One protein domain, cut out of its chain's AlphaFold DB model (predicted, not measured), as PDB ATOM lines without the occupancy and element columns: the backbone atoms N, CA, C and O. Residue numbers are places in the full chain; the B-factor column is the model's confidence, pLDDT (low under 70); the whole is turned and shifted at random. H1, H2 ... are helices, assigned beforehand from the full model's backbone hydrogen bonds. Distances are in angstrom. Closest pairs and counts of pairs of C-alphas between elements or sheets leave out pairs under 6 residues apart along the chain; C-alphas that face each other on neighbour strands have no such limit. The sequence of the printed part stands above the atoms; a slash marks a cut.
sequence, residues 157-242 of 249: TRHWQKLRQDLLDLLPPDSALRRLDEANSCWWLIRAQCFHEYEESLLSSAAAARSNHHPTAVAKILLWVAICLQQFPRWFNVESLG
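What this domain is: This is residues 157 to 242 of the 249 residues of an uncharacterized protein of Aspergillus sclerotialis (UniProt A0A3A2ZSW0). Long helix H5 runs through the middle, H4 folded back beside it as a hairpin, H1 and H3 at its two ends, H2 on H4. The printed part has 86 residues and six named helices: all helix. It is compact, radius of gyration of the C-alphas 13.1 A, spans 41 by 30 by 17 A.

How they stand to each other: H1, residues 157 to 169, touches H5, residues 215 to 231, at 215 to 219 alone; the closest C-alphas, 164 and 215, are 4.9 A apart. H2, residues 174 to 183, H4, residues 202 to 211, and H5 form an up-and-down bundle, each running against the one before. H3, residues 187 to 195, touches H5 at 224 to 231 alone. H6, residues 238 to 241, only just touches H2, with 3 pairs of C-alphas within 8 A. In H1 to H5 every O i to N i+4 pair is within hydrogen-bond range.

Where its parts are: H1 begins at C-alpha 157 (44.967, -26.428, -19.100); H5, 24.7 A long, ends at C-alpha 231 (27.645, 3.420, -13.204).

The domain as a whole: The printed part has no cut; residues 233 to 242 are under pLDDT 70.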
ATOM      1  N   THR A 157      45.984 -26.651 -18.051       65.62
ATOM      2  CA  THR A 157      44.967 -26.428 -19.100       65.62
ATOM      3  C   THR A 157      43.570 -26.894 -18.695       65.62
ATOM      4  O   THR A 157      42.608 -26.187 -18.989       65.62
ATOM      5  N   ARG A 158      43.432 -28.009 -17.962       70.81
ATOM      6  CA  ARG A 158      42.133 -28.443 -17.408       70.81
ATOM      7  C   ARG A 158      41.588 -27.450 -16.379       70.81
ATOM      8  O   ARG A 158      40.403 -27.128 -16.414       70.81
ATOM      9  N   HIS A 159      42.446 -26.928 -15.501       80.62
ATOM     10  CA  HIS A 159      42.066 -25.880 -14.551       80.62
ATOM     11  C   HIS A 159      41.626 -24.594 -15.272       80.62
ATOM     12  O   HIS A 159      40.579 -24.040 -14.950       80.62
ATOM     13  N   TRP A 160      42.360 -24.155 -16.300       79.81
ATOM     14  CA  TRP A 160      41.987 -22.990 -17.110       79.81
ATOM     15  C   TRP A 160      40.688 -23.192 -17.900       79.81
ATOM     16  O   TRP A 160      39.924 -22.242 -18.044       79.81
ATOM     17  N   GLN A 161      40.412 -24.406 -18.386       82.81
ATOM     18  CA  GLN A 161      39.144 -24.752 -19.039       82.81
ATOM     19  C   GLN A 161      37.968 -24.705 -18.062       82.81
ATOM     20  O   GLN A 161      36.933 -24.141 -18.408       82.81
ATOM     21  N   LYS A 162      38.136 -25.231 -16.840       85.50
ATOM     22  CA  LYS A 162      37.112 -25.137 -15.795       85.50
ATOM     23  C   LYS A 162      36.869 -23.684 -15.385       85.50
ATOM     24  O   LYS A 162      35.747 -23.215 -15.499       85.50
ATOM     25  N   LEU A 163      37.927 -22.940 -15.047       86.31
ATOM     26  CA  LEU A 163      37.825 -21.516 -14.709       86.31
ATOM     27  C   LEU A 163      37.167 -20.707 -15.837       86.31
ATOM     28  O   LEU A 163      36.401 -19.787 -15.583       86.31
ATOM     29  N   ARG A 164      37.448 -21.048 -17.099       85.94
ATOM     30  CA  ARG A 164      36.778 -20.446 -18.254       85.94
ATOM     31  C   ARG A 164      35.279 -20.752 -18.282       85.94
ATOM     32  O   ARG A 164      34.531 -19.844 -18.616       85.94
ATOM     33  N   GLN A 165      34.855 -21.983 -17.997       86.25
ATOM     34  CA  GLN A 165      33.429 -22.325 -17.904       86.25
ATOM     35  C   GLN A 165      32.771 -21.561 -16.752       86.25
ATOM     36  O   GLN A 165      31.826 -20.827 -17.007       86.25
ATOM     37  N   ASP A 166      33.368 -21.582 -15.557       87.62
ATOM     38  CA  ASP A 166      32.883 -20.836 -14.389       87.62
ATOM     39  C   ASP A 166      32.738 -19.318 -14.699       87.62
ATOM     40  O   ASP A 166      31.764 -18.678 -14.307       87.62
ATOM     41  N   LEU A 167      33.672 -18.726 -15.461       87.00
ATOM     42  CA  LEU A 167      33.598 -17.326 -15.921       87.00
ATOM     43  C   LEU A 167      32.575 -17.088 -17.048       87.00
ATOM     44  O   LEU A 167      32.080 -15.972 -17.186       87.00
ATOM     45  N   LEU A 168      32.280 -18.089 -17.879       85.88
ATOM     46  CA  LEU A 168      31.243 -17.999 -18.912       85.88
ATOM     47  C   LEU A 168      29.840 -18.134 -18.311       85.88
ATOM     48  O   LEU A 168      28.940 -17.438 -18.768       85.88
ATOM     49  N   ASP A 169      29.676 -18.940 -17.262       85.50
ATOM     50  CA  ASP A 169      28.425 -19.066 -16.504       85.50
ATOM     51  C   ASP A 169      28.090 -17.774 -15.731       85.50
ATOM     52  O   ASP A 169      26.922 -17.443 -15.527       85.50
ATOM     53  N   LEU A 170      29.114 -16.997 -15.356       85.94
ATOM     54  CA  LEU A 170      28.979 -15.643 -14.802       85.94
ATOM     55  C   LEU A 170      28.679 -14.563 -15.861       85.94
ATOM     56  O   LEU A 170      28.340 -13.432 -15.499       85.94
ATOM     57  N   LEU A 171      28.842 -14.855 -17.157       84.88
ATOM     58  CA  LEU A 171      28.705 -13.858 -18.218       84.88
ATOM     59  C   LEU A 171      27.221 -13.633 -18.566       84.88
ATOM     60  O   LEU A 171      26.515 -14.596 -18.867       84.88
ATOM     61  N   PRO A 172      26.726 -12.379 -18.604       83.25
ATOM     62  CA  PRO A 172      25.324 -12.122 -18.913       83.25
ATOM     63  C   PRO A 172      24.916 -12.601 -20.316       83.25
ATOM     64  O   PRO A 172      25.742 -12.603 -21.240       83.25
ATOM     65  N   PRO A 173      23.628 -12.936 -20.519       83.00
ATOM     66  CA  PRO A 173      23.104 -13.244 -21.843       83.00
ATOM     67  C   PRO A 173      23.176 -12.014 -22.759       83.00
ATOM     68  O   PRO A 173      23.107 -10.871 -22.305       83.00
ATOM     69  N   ASP A 174      23.236 -12.231 -24.073       85.12
ATOM     70  CA  ASP A 174      23.411 -11.140 -25.049       85.12
ATOM     71  C   ASP A 174      22.285 -10.100 -25.021       85.12
ATOM     72  O   ASP A 174      22.509  -8.926 -25.309       85.12
ATOM     73  N   SER A 175      21.078 -10.484 -24.601       82.69
ATOM     74  CA  SER A 175      19.990  -9.523 -24.399       82.69
ATOM     75  C   SER A 175      20.288  -8.539 -23.257       82.69
ATOM     76  O   SER A 175      19.913  -7.373 -23.355       82.69
ATOM     77  N   ALA A 176      20.983  -8.976 -22.203       82.25
ATOM     78  CA  ALA A 176      21.412  -8.134 -21.090       82.25
ATOM     79  C   ALA A 176      22.592  -7.243 -21.488       82.25
ATOM     80  O   ALA A 176      22.570  -6.048 -21.212       82.25
ATOM     81  N   LEU A 177      23.580  -7.800 -22.198       84.25
ATOM     82  CA  LEU A 177      24.721  -7.039 -22.718       84.25
ATOM     83  C   LEU A 177      24.275  -5.918 -23.666       84.25
ATOM     84  O   LEU A 177      24.801  -4.815 -23.575       84.25
ATOM     85  N   ARG A 178      23.257  -6.155 -24.507       84.19
ATOM     86  CA  ARG A 178      22.665  -5.107 -25.351       84.19
ATOM     87  C   ARG A 178      22.020  -3.990 -24.528       84.19
ATOM     88  O   ARG A 178      22.311  -2.826 -24.767       84.19
ATOM     89  N   ARG A 179      21.208  -4.341 -23.521       81.19
ATOM     90  CA  ARG A 179      20.582  -3.358 -22.615       81.19
ATOM     91  C   ARG A 179      21.620  -2.555 -21.822       81.19
ATOM     92  O   ARG A 179      21.396  -1.379 -21.566       81.19
ATOM     93  N   LEU A 180      22.746  -3.167 -21.447       82.00
ATOM     94  CA  LEU A 180      23.871  -2.482 -20.799       82.00
ATOM     95  C   LEU A 180      24.548  -1.464 -21.733       82.00
ATOM     96  O   LEU A 180      24.893  -0.381 -21.272       82.00
ATOM     97  N   ASP A 181      24.715  -1.804 -23.014       81.19
ATOM     98  CA  ASP A 181      25.318  -0.932 -24.036       81.19
ATOM     99  C   ASP A 181      24.391   0.252 -24.388       81.19
ATOM    100  O   ASP A 181      24.819   1.402 -24.446       81.19
ATOM    101  N   GLU A 182      23.088  -0.015 -24.541       80.50
ATOM    102  CA  GLU A 182      22.055   0.995 -24.820       80.50
ATOM    103  C   GLU A 182      21.832   1.958 -23.643       80.50
ATOM    104  O   GLU A 182      21.693   3.165 -23.842       80.50
ATOM    105  N   ALA A 183      21.791   1.447 -22.408       76.50
ATOM    106  CA  ALA A 183      21.471   2.253 -21.229       76.50
ATOM    107  C   ALA A 183      22.658   3.064 -20.686       76.50
ATOM    108  O   ALA A 183      22.465   3.924 -19.823       76.50
ATOM    109  N   ASN A 184      23.882   2.796 -21.146       70.19
ATOM    110  CA  ASN A 184      25.078   3.436 -20.626       70.19
ATOM    111  C   ASN A 184      26.043   3.802 -21.764       70.19
ATOM    112  O   ASN A 184      26.805   2.980 -22.246       70.19
ATOM    113  N   SER A 185      26.062   5.070 -22.174       69.38
ATOM    114  CA  SER A 185      26.953   5.544 -23.245       69.38
ATOM    115  C   SER A 185      28.316   6.053 -22.749       69.38
ATOM    116  O   SER A 185      29.016   6.720 -23.510       69.38
ATOM    117  N   CYS A 186      28.709   5.807 -21.487       70.19
ATOM    118  CA  CYS A 186      29.964   6.332 -20.920       70.19
ATOM    119  C   CYS A 186      30.968   5.271 -20.431       70.19
ATOM    120  O   CYS A 186      32.117   5.624 -20.152       70.19
ATOM    121  N   TRP A 187      30.613   3.979 -20.405       74.69
ATOM    122  CA  TRP A 187      31.558   2.902 -20.055       74.69
ATOM    123  C   TRP A 187      32.766   2.840 -21.011       74.69
ATOM    124  O   TRP A 187      33.897   2.595 -20.577       74.69
ATOM    125  N   TRP A 188      32.559   3.151 -22.299       75.38
ATOM    126  CA  TRP A 188      33.619   3.168 -23.313       75.38
ATOM    127  C   TRP A 188      34.724   4.196 -23.022       75.38
ATOM    128  O   TRP A 188      35.869   3.969 -23.401       75.38
ATOM    129  N   LEU A 189      34.429   5.293 -22.307       76.38
ATOM    130  CA  LEU A 189      35.437   6.297 -21.938       76.38
ATOM    131  C   LEU A 189      36.459   5.717 -20.954       76.38
ATOM    132  O   LEU A 189      37.663   5.904 -21.130       76.38
ATOM    133  N   ILE A 190      35.985   4.962 -19.955       75.50
ATOM    134  CA  ILE A 190      36.852   4.242 -19.011       75.50
ATOM    135  C   ILE A 190      37.638   3.165 -19.761       75.50
ATOM    136  O   ILE A 190      38.844   3.026 -19.557       75.50
ATOM    137  N   ARG A 191      36.991   2.444 -20.685       72.75
ATOM    138  CA  ARG A 191      37.662   1.446 -21.527       72.75
ATOM    139  C   ARG A 191      38.807   2.052 -22.345       72.75
ATOM    140  O   ARG A 191      39.933   1.558 -22.268       72.75
ATOM    141  N   ALA A 192      38.543   3.129 -23.080       75.56
ATOM    142  CA  ALA A 192      39.525   3.783 -23.936       75.56
ATOM    143  C   ALA A 192      40.695   4.365 -23.123       75.56
ATOM    144  O   ALA A 192      41.852   4.136 -23.468       75.56
ATOM    145  N   GLN A 193      40.417   5.055 -22.010       75.44
ATOM    146  CA  GLN A 193      41.460   5.688 -21.192       75.44
ATOM    147  C   GLN A 193      42.295   4.686 -20.382       75.44
ATOM    148  O   GLN A 193      43.510   4.848 -20.278       75.44
ATOM    149  N   CYS A 194      41.677   3.650 -19.804       72.38
ATOM    150  CA  CYS A 194      42.386   2.696 -18.949       72.38
ATOM    151  C   CYS A 194      43.033   1.545 -19.732       72.38
ATOM    152  O   CYS A 194      44.106   1.090 -19.344       72.38
ATOM    153  N   PHE A 195      42.415   1.084 -20.825       71.75
ATOM    154  CA  PHE A 195      42.837  -0.127 -21.543       71.75
ATOM    155  C   PHE A 195      43.319   0.127 -22.979       71.75
ATOM    156  O   PHE A 195      43.880  -0.784 -23.575       71.75
ATOM    157  N   HIS A 196      43.166   1.345 -23.522       69.81
ATOM    158  CA  HIS A 196      43.557   1.701 -24.901       69.81
ATOM    159  C   HIS A 196      42.894   0.822 -25.986       69.81
ATOM    160  O   HIS A 196      43.415   0.677 -27.091       69.81
ATOM    161  N   GLU A 197      41.730   0.245 -25.678       70.12
ATOM    162  CA  GLU A 197      40.963  -0.604 -26.589       70.12
ATOM    163  C   GLU A 197      39.749   0.135 -27.155       70.12
ATOM    164  O   GLU A 197      38.925   0.654 -26.402       70.12
ATOM    165  N   TYR A 198      39.623   0.110 -28.483       67.75
ATOM    166  CA  TYR A 198      38.620   0.849 -29.257       67.75
ATOM    167  C   TYR A 198      37.614  -0.074 -29.977       67.75
ATOM    168  O   TYR A 198      37.142   0.270 -31.055       67.75
ATOM    169  N   GLU A 199      37.312  -1.270 -29.453       64.62
ATOM    170  CA  GLU A 199      36.294  -2.124 -30.098       64.62
ATOM    171  C   GLU A 199      34.886  -1.526 -29.949       64.62
ATOM    172  O   GLU A 199      34.531  -0.984 -28.902       64.62
ATOM    173  N   GLU A 200      34.075  -1.707 -30.991       67.19
ATOM    174  CA  GLU A 200      32.871  -0.914 -31.269       67.19
ATOM    175  C   GLU A 200      31.658  -1.189 -30.361       67.19
ATOM    176  O   GLU A 200      30.775  -0.343 -30.274       67.19
ATOM    177  N   SER A 201      31.572  -2.351 -29.702       78.19
ATOM    178  CA  SER A 201      30.445  -2.684 -28.808       78.19
ATOM    179  C   SER A 201      30.802  -3.727 -27.748       78.19
ATOM    180  O   SER A 201      31.695  -4.563 -27.940       78.19
ATOM    181  N   LEU A 202      30.056  -3.722 -26.637       81.06
ATOM    182  CA  LEU A 202      30.198  -4.720 -25.568       81.06
ATOM    183  C   LEU A 202      29.843  -6.131 -26.072       81.06
ATOM    184  O   LEU A 202      30.492  -7.112 -25.708       81.06
ATOM    185  N   LEU A 203      28.846  -6.217 -26.960       84.00
ATOM    186  CA  LEU A 203      28.381  -7.452 -27.597       84.00
ATOM    187  C   LEU A 203      29.443  -8.104 -28.487       84.00
ATOM    188  O   LEU A 203      29.690  -9.303 -28.359       84.00
ATOM    189  N   SER A 204      30.079  -7.326 -29.370       84.50
ATOM    190  CA  SER A 204      31.129  -7.837 -30.260       84.50
ATOM    191  C   SER A 204      32.300  -8.400 -29.451       84.50
ATOM    192  O   SER A 204      32.759  -9.519 -29.693       84.50
ATOM    193  N   SER A 205      32.698  -7.691 -28.390       83.19
ATOM    194  CA  SER A 205      33.764  -8.153 -27.501       83.19
ATOM    195  C   SER A 205      33.383  -9.396 -26.689       83.19
ATOM    196  O   SER A 205      34.194 -10.308 -26.530       83.19
ATOM    197  N   ALA A 206      32.133  -9.499 -26.224       85.25
ATOM    198  CA  ALA A 206      31.635 -10.705 -25.565       85.25
ATOM    199  C   ALA A 206      31.640 -11.921 -26.506       85.25
ATOM    200  O   ALA A 206      32.092 -13.000 -26.115       85.25
ATOM    201  N   ALA A 207      31.220 -11.750 -27.764       85.38
ATOM    202  CA  ALA A 207      31.312 -12.794 -28.782       85.38
ATOM    203  C   ALA A 207      32.775 -13.210 -29.047       85.38
ATOM    204  O   ALA A 207      33.081 -14.404 -29.074       85.38
ATOM    205  N   ALA A 208      33.698 -12.246 -29.139       84.81
ATOM    206  CA  ALA A 208      35.131 -12.510 -29.276       84.81
ATOM    207  C   ALA A 208      35.737 -13.207 -28.039       84.81
ATOM    208  O   ALA A 208      36.586 -14.090 -28.169       84.81
ATOM    209  N   ALA A 209      35.300 -12.883 -26.821       84.06
ATOM    210  CA  ALA A 209      35.745 -13.565 -25.602       84.06
ATOM    211  C   ALA A 209      35.235 -15.019 -25.513       84.06
ATOM    212  O   ALA A 209      35.928 -15.898 -24.983       84.06
ATOM    213  N   ARG A 210      34.050 -15.294 -26.078       83.12
ATOM    214  CA  ARG A 210      33.491 -16.650 -26.212       83.12
ATOM    215  C   ARG A 210      34.212 -17.497 -27.263       83.12
ATOM    216  O   ARG A 210      34.280 -18.706 -27.071       83.12
ATOM    217  N   SER A 211      34.802 -16.916 -28.310       82.62
ATOM    218  CA  SER A 211      35.620 -17.669 -29.278       82.62
ATOM    219  C   SER A 211      37.082 -17.848 -28.839       82.62
ATOM    220  O   SER A 211      37.664 -18.906 -29.065       82.62
ATOM    221  N   ASN A 212      37.672 -16.865 -28.153       79.25
ATOM    222  CA  ASN A 212      39.031 -16.957 -27.609       79.25
ATOM    223  C   ASN A 212      39.160 -18.045 -26.533       79.25
ATOM    224  O   ASN A 212      38.328 -18.120 -25.641       79.25
ATOM    225  N   HIS A 213      40.249 -18.822 -26.526       72.56
ATOM    226  CA  HIS A 213      40.460 -19.879 -25.520       72.56
ATOM    227  C   HIS A 213      40.925 -19.376 -24.138       72.56
ATOM    228  O   HIS A 213      40.875 -20.133 -23.168       72.56
ATOM    229  N   HIS A 214      41.381 -18.124 -24.019       82.19
ATOM    230  CA  HIS A 214      42.011 -17.617 -22.796       82.19
ATOM    231  C   HIS A 214      40.984 -17.031 -21.798       82.19
ATOM    232  O   HIS A 214      40.220 -16.140 -22.176       82.19
ATOM    233  N   PRO A 215      40.969 -17.446 -20.514       84.62
ATOM    234  CA  PRO A 215      39.959 -17.001 -19.546       84.62
ATOM    235  C   PRO A 215      40.029 -15.501 -19.223       84.62
ATOM    236  O   PRO A 215      38.996 -14.889 -18.963       84.62
ATOM    237  N   THR A 216      41.204 -14.868 -19.332       85.88
ATOM    238  CA  THR A 216      41.337 -13.405 -19.171       85.88
ATOM    239  C   THR A 216      40.491 -12.618 -20.171       85.88
ATOM    240  O   THR A 216      40.056 -11.522 -19.836       85.88
ATOM    241  N   ALA A 217      40.208 -13.159 -21.365       85.25
ATOM    242  CA  ALA A 217      39.312 -12.495 -22.311       85.25
ATOM    243  C   ALA A 217      37.907 -12.348 -21.704       85.25
ATOM    244  O   ALA A 217      37.378 -11.244 -21.662       85.25
ATOM    245  N   VAL A 218      37.357 -13.431 -21.140       85.94
ATOM    246  CA  VAL A 218      36.041 -13.442 -20.473       85.94
ATOM    247  C   VAL A 218      36.054 -12.571 -19.213       85.94
ATOM    248  O   VAL A 218      35.167 -11.739 -19.034       85.94
ATOM    249  N   ALA A 219      37.098 -12.682 -18.383       87.94
ATOM    250  CA  ALA A 219      37.254 -11.861 -17.181       87.94
ATOM    251  C   ALA A 219      37.316 -10.351 -17.485       87.94
ATOM    252  O   ALA A 219      36.795  -9.545 -16.716       87.94
ATOM    253  N   LYS A 220      37.904  -9.957 -18.623       86.31
ATOM    254  CA  LYS A 220      37.938  -8.562 -19.081       86.31
ATOM    255  C   LYS A 220      36.537  -8.049 -19.448       86.31
ATOM    256  O   LYS A 220      36.197  -6.933 -19.067       86.31
ATOM    257  N   ILE A 221      35.701  -8.870 -20.097       86.56
ATOM    258  CA  ILE A 221      34.295  -8.509 -20.368       86.56
ATOM    259  C   ILE A 221      33.510  -8.383 -19.061       86.56
ATOM    260  O   ILE A 221      32.796  -7.401 -18.874       86.56
ATOM    261  N   LEU A 222      33.675  -9.332 -18.131       87.56
ATOM    262  CA  LEU A 222      33.039  -9.281 -16.809       87.56
ATOM    263  C   LEU A 222      33.427  -8.019 -16.026       87.56
ATOM    264  O   LEU A 222      32.572  -7.415 -15.382       87.56
ATOM    265  N   LEU A 223      34.686  -7.577 -16.119       86.81
ATOM    266  CA  LEU A 223      35.132  -6.320 -15.521       86.81
ATOM    267  C   LEU A 223      34.409  -5.109 -16.128       86.81
ATOM    268  O   LEU A 223      33.987  -4.225 -15.385       86.81
ATOM    269  N   TRP A 224      34.221  -5.058 -17.448       84.88
ATOM    270  CA  TRP A 224      33.458  -3.970 -18.069       84.88
ATOM    271  C   TRP A 224      31.972  -4.033 -17.731       84.88
ATOM    272  O   TRP A 224      31.401  -2.997 -17.414       84.88
ATOM    273  N   VAL A 225      31.363  -5.222 -17.691       85.81
ATOM    274  CA  VAL A 225      29.994  -5.412 -17.182       85.81
ATOM    275  C   VAL A 225      29.877  -4.874 -15.753       85.81
ATOM    276  O   VAL A 225      28.942  -4.133 -15.461       85.81
ATOM    277  N   ALA A 226      30.841  -5.168 -14.876       85.94
ATOM    278  CA  ALA A 226      30.865  -4.646 -13.511       85.94
ATOM    279  C   ALA A 226      31.020  -3.112 -13.461       85.94
ATOM    280  O   ALA A 226      30.371  -2.469 -12.639       85.94
ATOM    281  N   ILE A 227      31.818  -2.514 -14.353       83.56
ATOM    282  CA  ILE A 227      31.931  -1.052 -14.493       83.56
ATOM    283  C   ILE A 227      30.600  -0.450 -14.965       83.56
ATOM    284  O   ILE A 227      30.133   0.513 -14.358       83.56
ATOM    285  N   CYS A 228      29.949  -1.038 -15.976       80.38
ATOM    286  CA  CYS A 228      28.623  -0.614 -16.419       80.38
ATOM    287  C   CYS A 228      27.625  -0.666 -15.256       80.38
ATOM    288  O   CYS A 228      26.942   0.323 -15.013       80.38
ATOM    289  N   LEU A 229      27.596  -1.775 -14.501       80.75
ATOM    290  CA  LEU A 229      26.745  -1.966 -13.319       80.75
ATOM    291  C   LEU A 229      26.989  -0.914 -12.224       80.75
ATOM    292  O   LEU A 229      26.032  -0.378 -11.675       80.75
ATOM    293  N   GLN A 230      28.249  -0.580 -11.932       80.75
ATOM    294  CA  GLN A 230      28.610   0.452 -10.949       80.75
ATOM    295  C   GLN A 230      28.187   1.868 -11.363       80.75
ATOM    296  O   GLN A 230      28.002   2.725 -10.500       80.75
ATOM    297  N   GLN A 231      28.052   2.124 -12.665       78.75
ATOM    298  CA  GLN A 231      27.645   3.420 -13.204       78.75
ATOM    299  C   GLN A 231      26.123   3.626 -13.244       78.75
ATOM    300  O   GLN A 231      25.685   4.754 -13.474       78.75
ATOM    301  N   PHE A 232      25.304   2.594 -13.004       71.69
ATOM    302  CA  PHE A 232      23.855   2.789 -12.978       71.69
ATOM    303  C   PHE A 232      23.410   3.626 -11.771       71.69
ATOM    304  O   PHE A 232      23.854   3.396 -10.640       71.69
ATOM    305  N   PRO A 233      22.472   4.569 -11.965       65.56
ATOM    306  CA  PRO A 233      21.815   5.222 -10.848       65.56
ATOM    307  C   PRO A 233      20.980   4.198 -10.061       65.56
ATOM    308  O   PRO A 233      20.397   3.278 -10.629       65.56
ATOM    309  N   ARG A 234      20.882   4.392  -8.740       62.44
ATOM    310  CA  ARG A 234      20.337   3.422  -7.757       62.44
ATOM    311  C   ARG A 234      18.886   2.955  -7.975       62.44
ATOM    312  O   ARG A 234      18.425   2.098  -7.233       62.44
ATOM    313  N   TRP A 235      18.166   3.533  -8.932       58.47
ATOM    314  CA  TRP A 235      16.804   3.149  -9.312       58.47
ATOM    315  C   TRP A 235      16.750   2.155 -10.482       58.47
ATOM    316  O   TRP A 235      15.677   1.635 -10.782       58.47
ATOM    317  N   PHE A 236      17.869   1.887 -11.163       65.00
ATOM    318  CA  PHE A 236      17.892   0.931 -12.263       65.00
ATOM    319  C   PHE A 236      17.720  -0.495 -11.731       65.00
ATOM    320  O   PHE A 236      18.546  -0.980 -10.953       65.00
ATOM    321  N   ASN A 237      16.652  -1.177 -12.150       65.94
ATOM    322  CA  ASN A 237      16.376  -2.523 -11.672       65.94
ATOM    323  C   ASN A 237      17.317  -3.543 -12.349       65.94
ATOM    324  O   ASN A 237      17.140  -3.928 -13.504       65.94
ATOM    325  N   VAL A 238      18.311  -4.007 -11.587       65.94
ATOM    326  CA  VAL A 238      19.313  -4.995 -12.015       65.94
ATOM    327  C   VAL A 238      18.685  -6.374 -12.282       65.94
ATOM    328  O   VAL A 238      19.177  -7.118 -13.126       65.94
ATOM    329  N   GLU A 239      17.552  -6.705 -11.659       64.06
ATOM    330  CA  GLU A 239      16.801  -7.948 -11.899       64.06
ATOM    331  C   GLU A 239      16.267  -7.999 -13.342       64.06
ATOM    332  O   GLU A 239      16.247  -9.058 -13.970       64.06
ATOM    333  N   SER A 240      15.945  -6.839 -13.933       62.62
ATOM    334  CA  SER A 240      15.523  -6.715 -15.341       62.62
ATOM    335  C   SER A 240      16.631  -7.050 -16.350       62.62
ATOM    336  O   SER A 240      16.367  -7.262 -17.539       62.62
ATOM    337  N   LEU A 241      17.893  -7.125 -15.916       61.69
ATOM    338  CA  LEU A 241      18.984  -7.630 -16.749       61.69
ATOM    339  C   LEU A 241      19.021  -9.164 -16.802       61.69
ATOM    340  O   LEU A 241      19.716  -9.706 -17.651       61.69
ATOM    341  N   GLY A 242      18.224  -9.873 -15.995       56.66
ATOM    342  CA  GLY A 242      18.136 -11.332 -16.068       56.66
ATOM    343  C   GLY A 242      19.440 -12.025 -15.679       56.66
ATOM    344  O   GLY A 242      19.759 -13.082 -16.222       56.66
TER     345      GLY A 242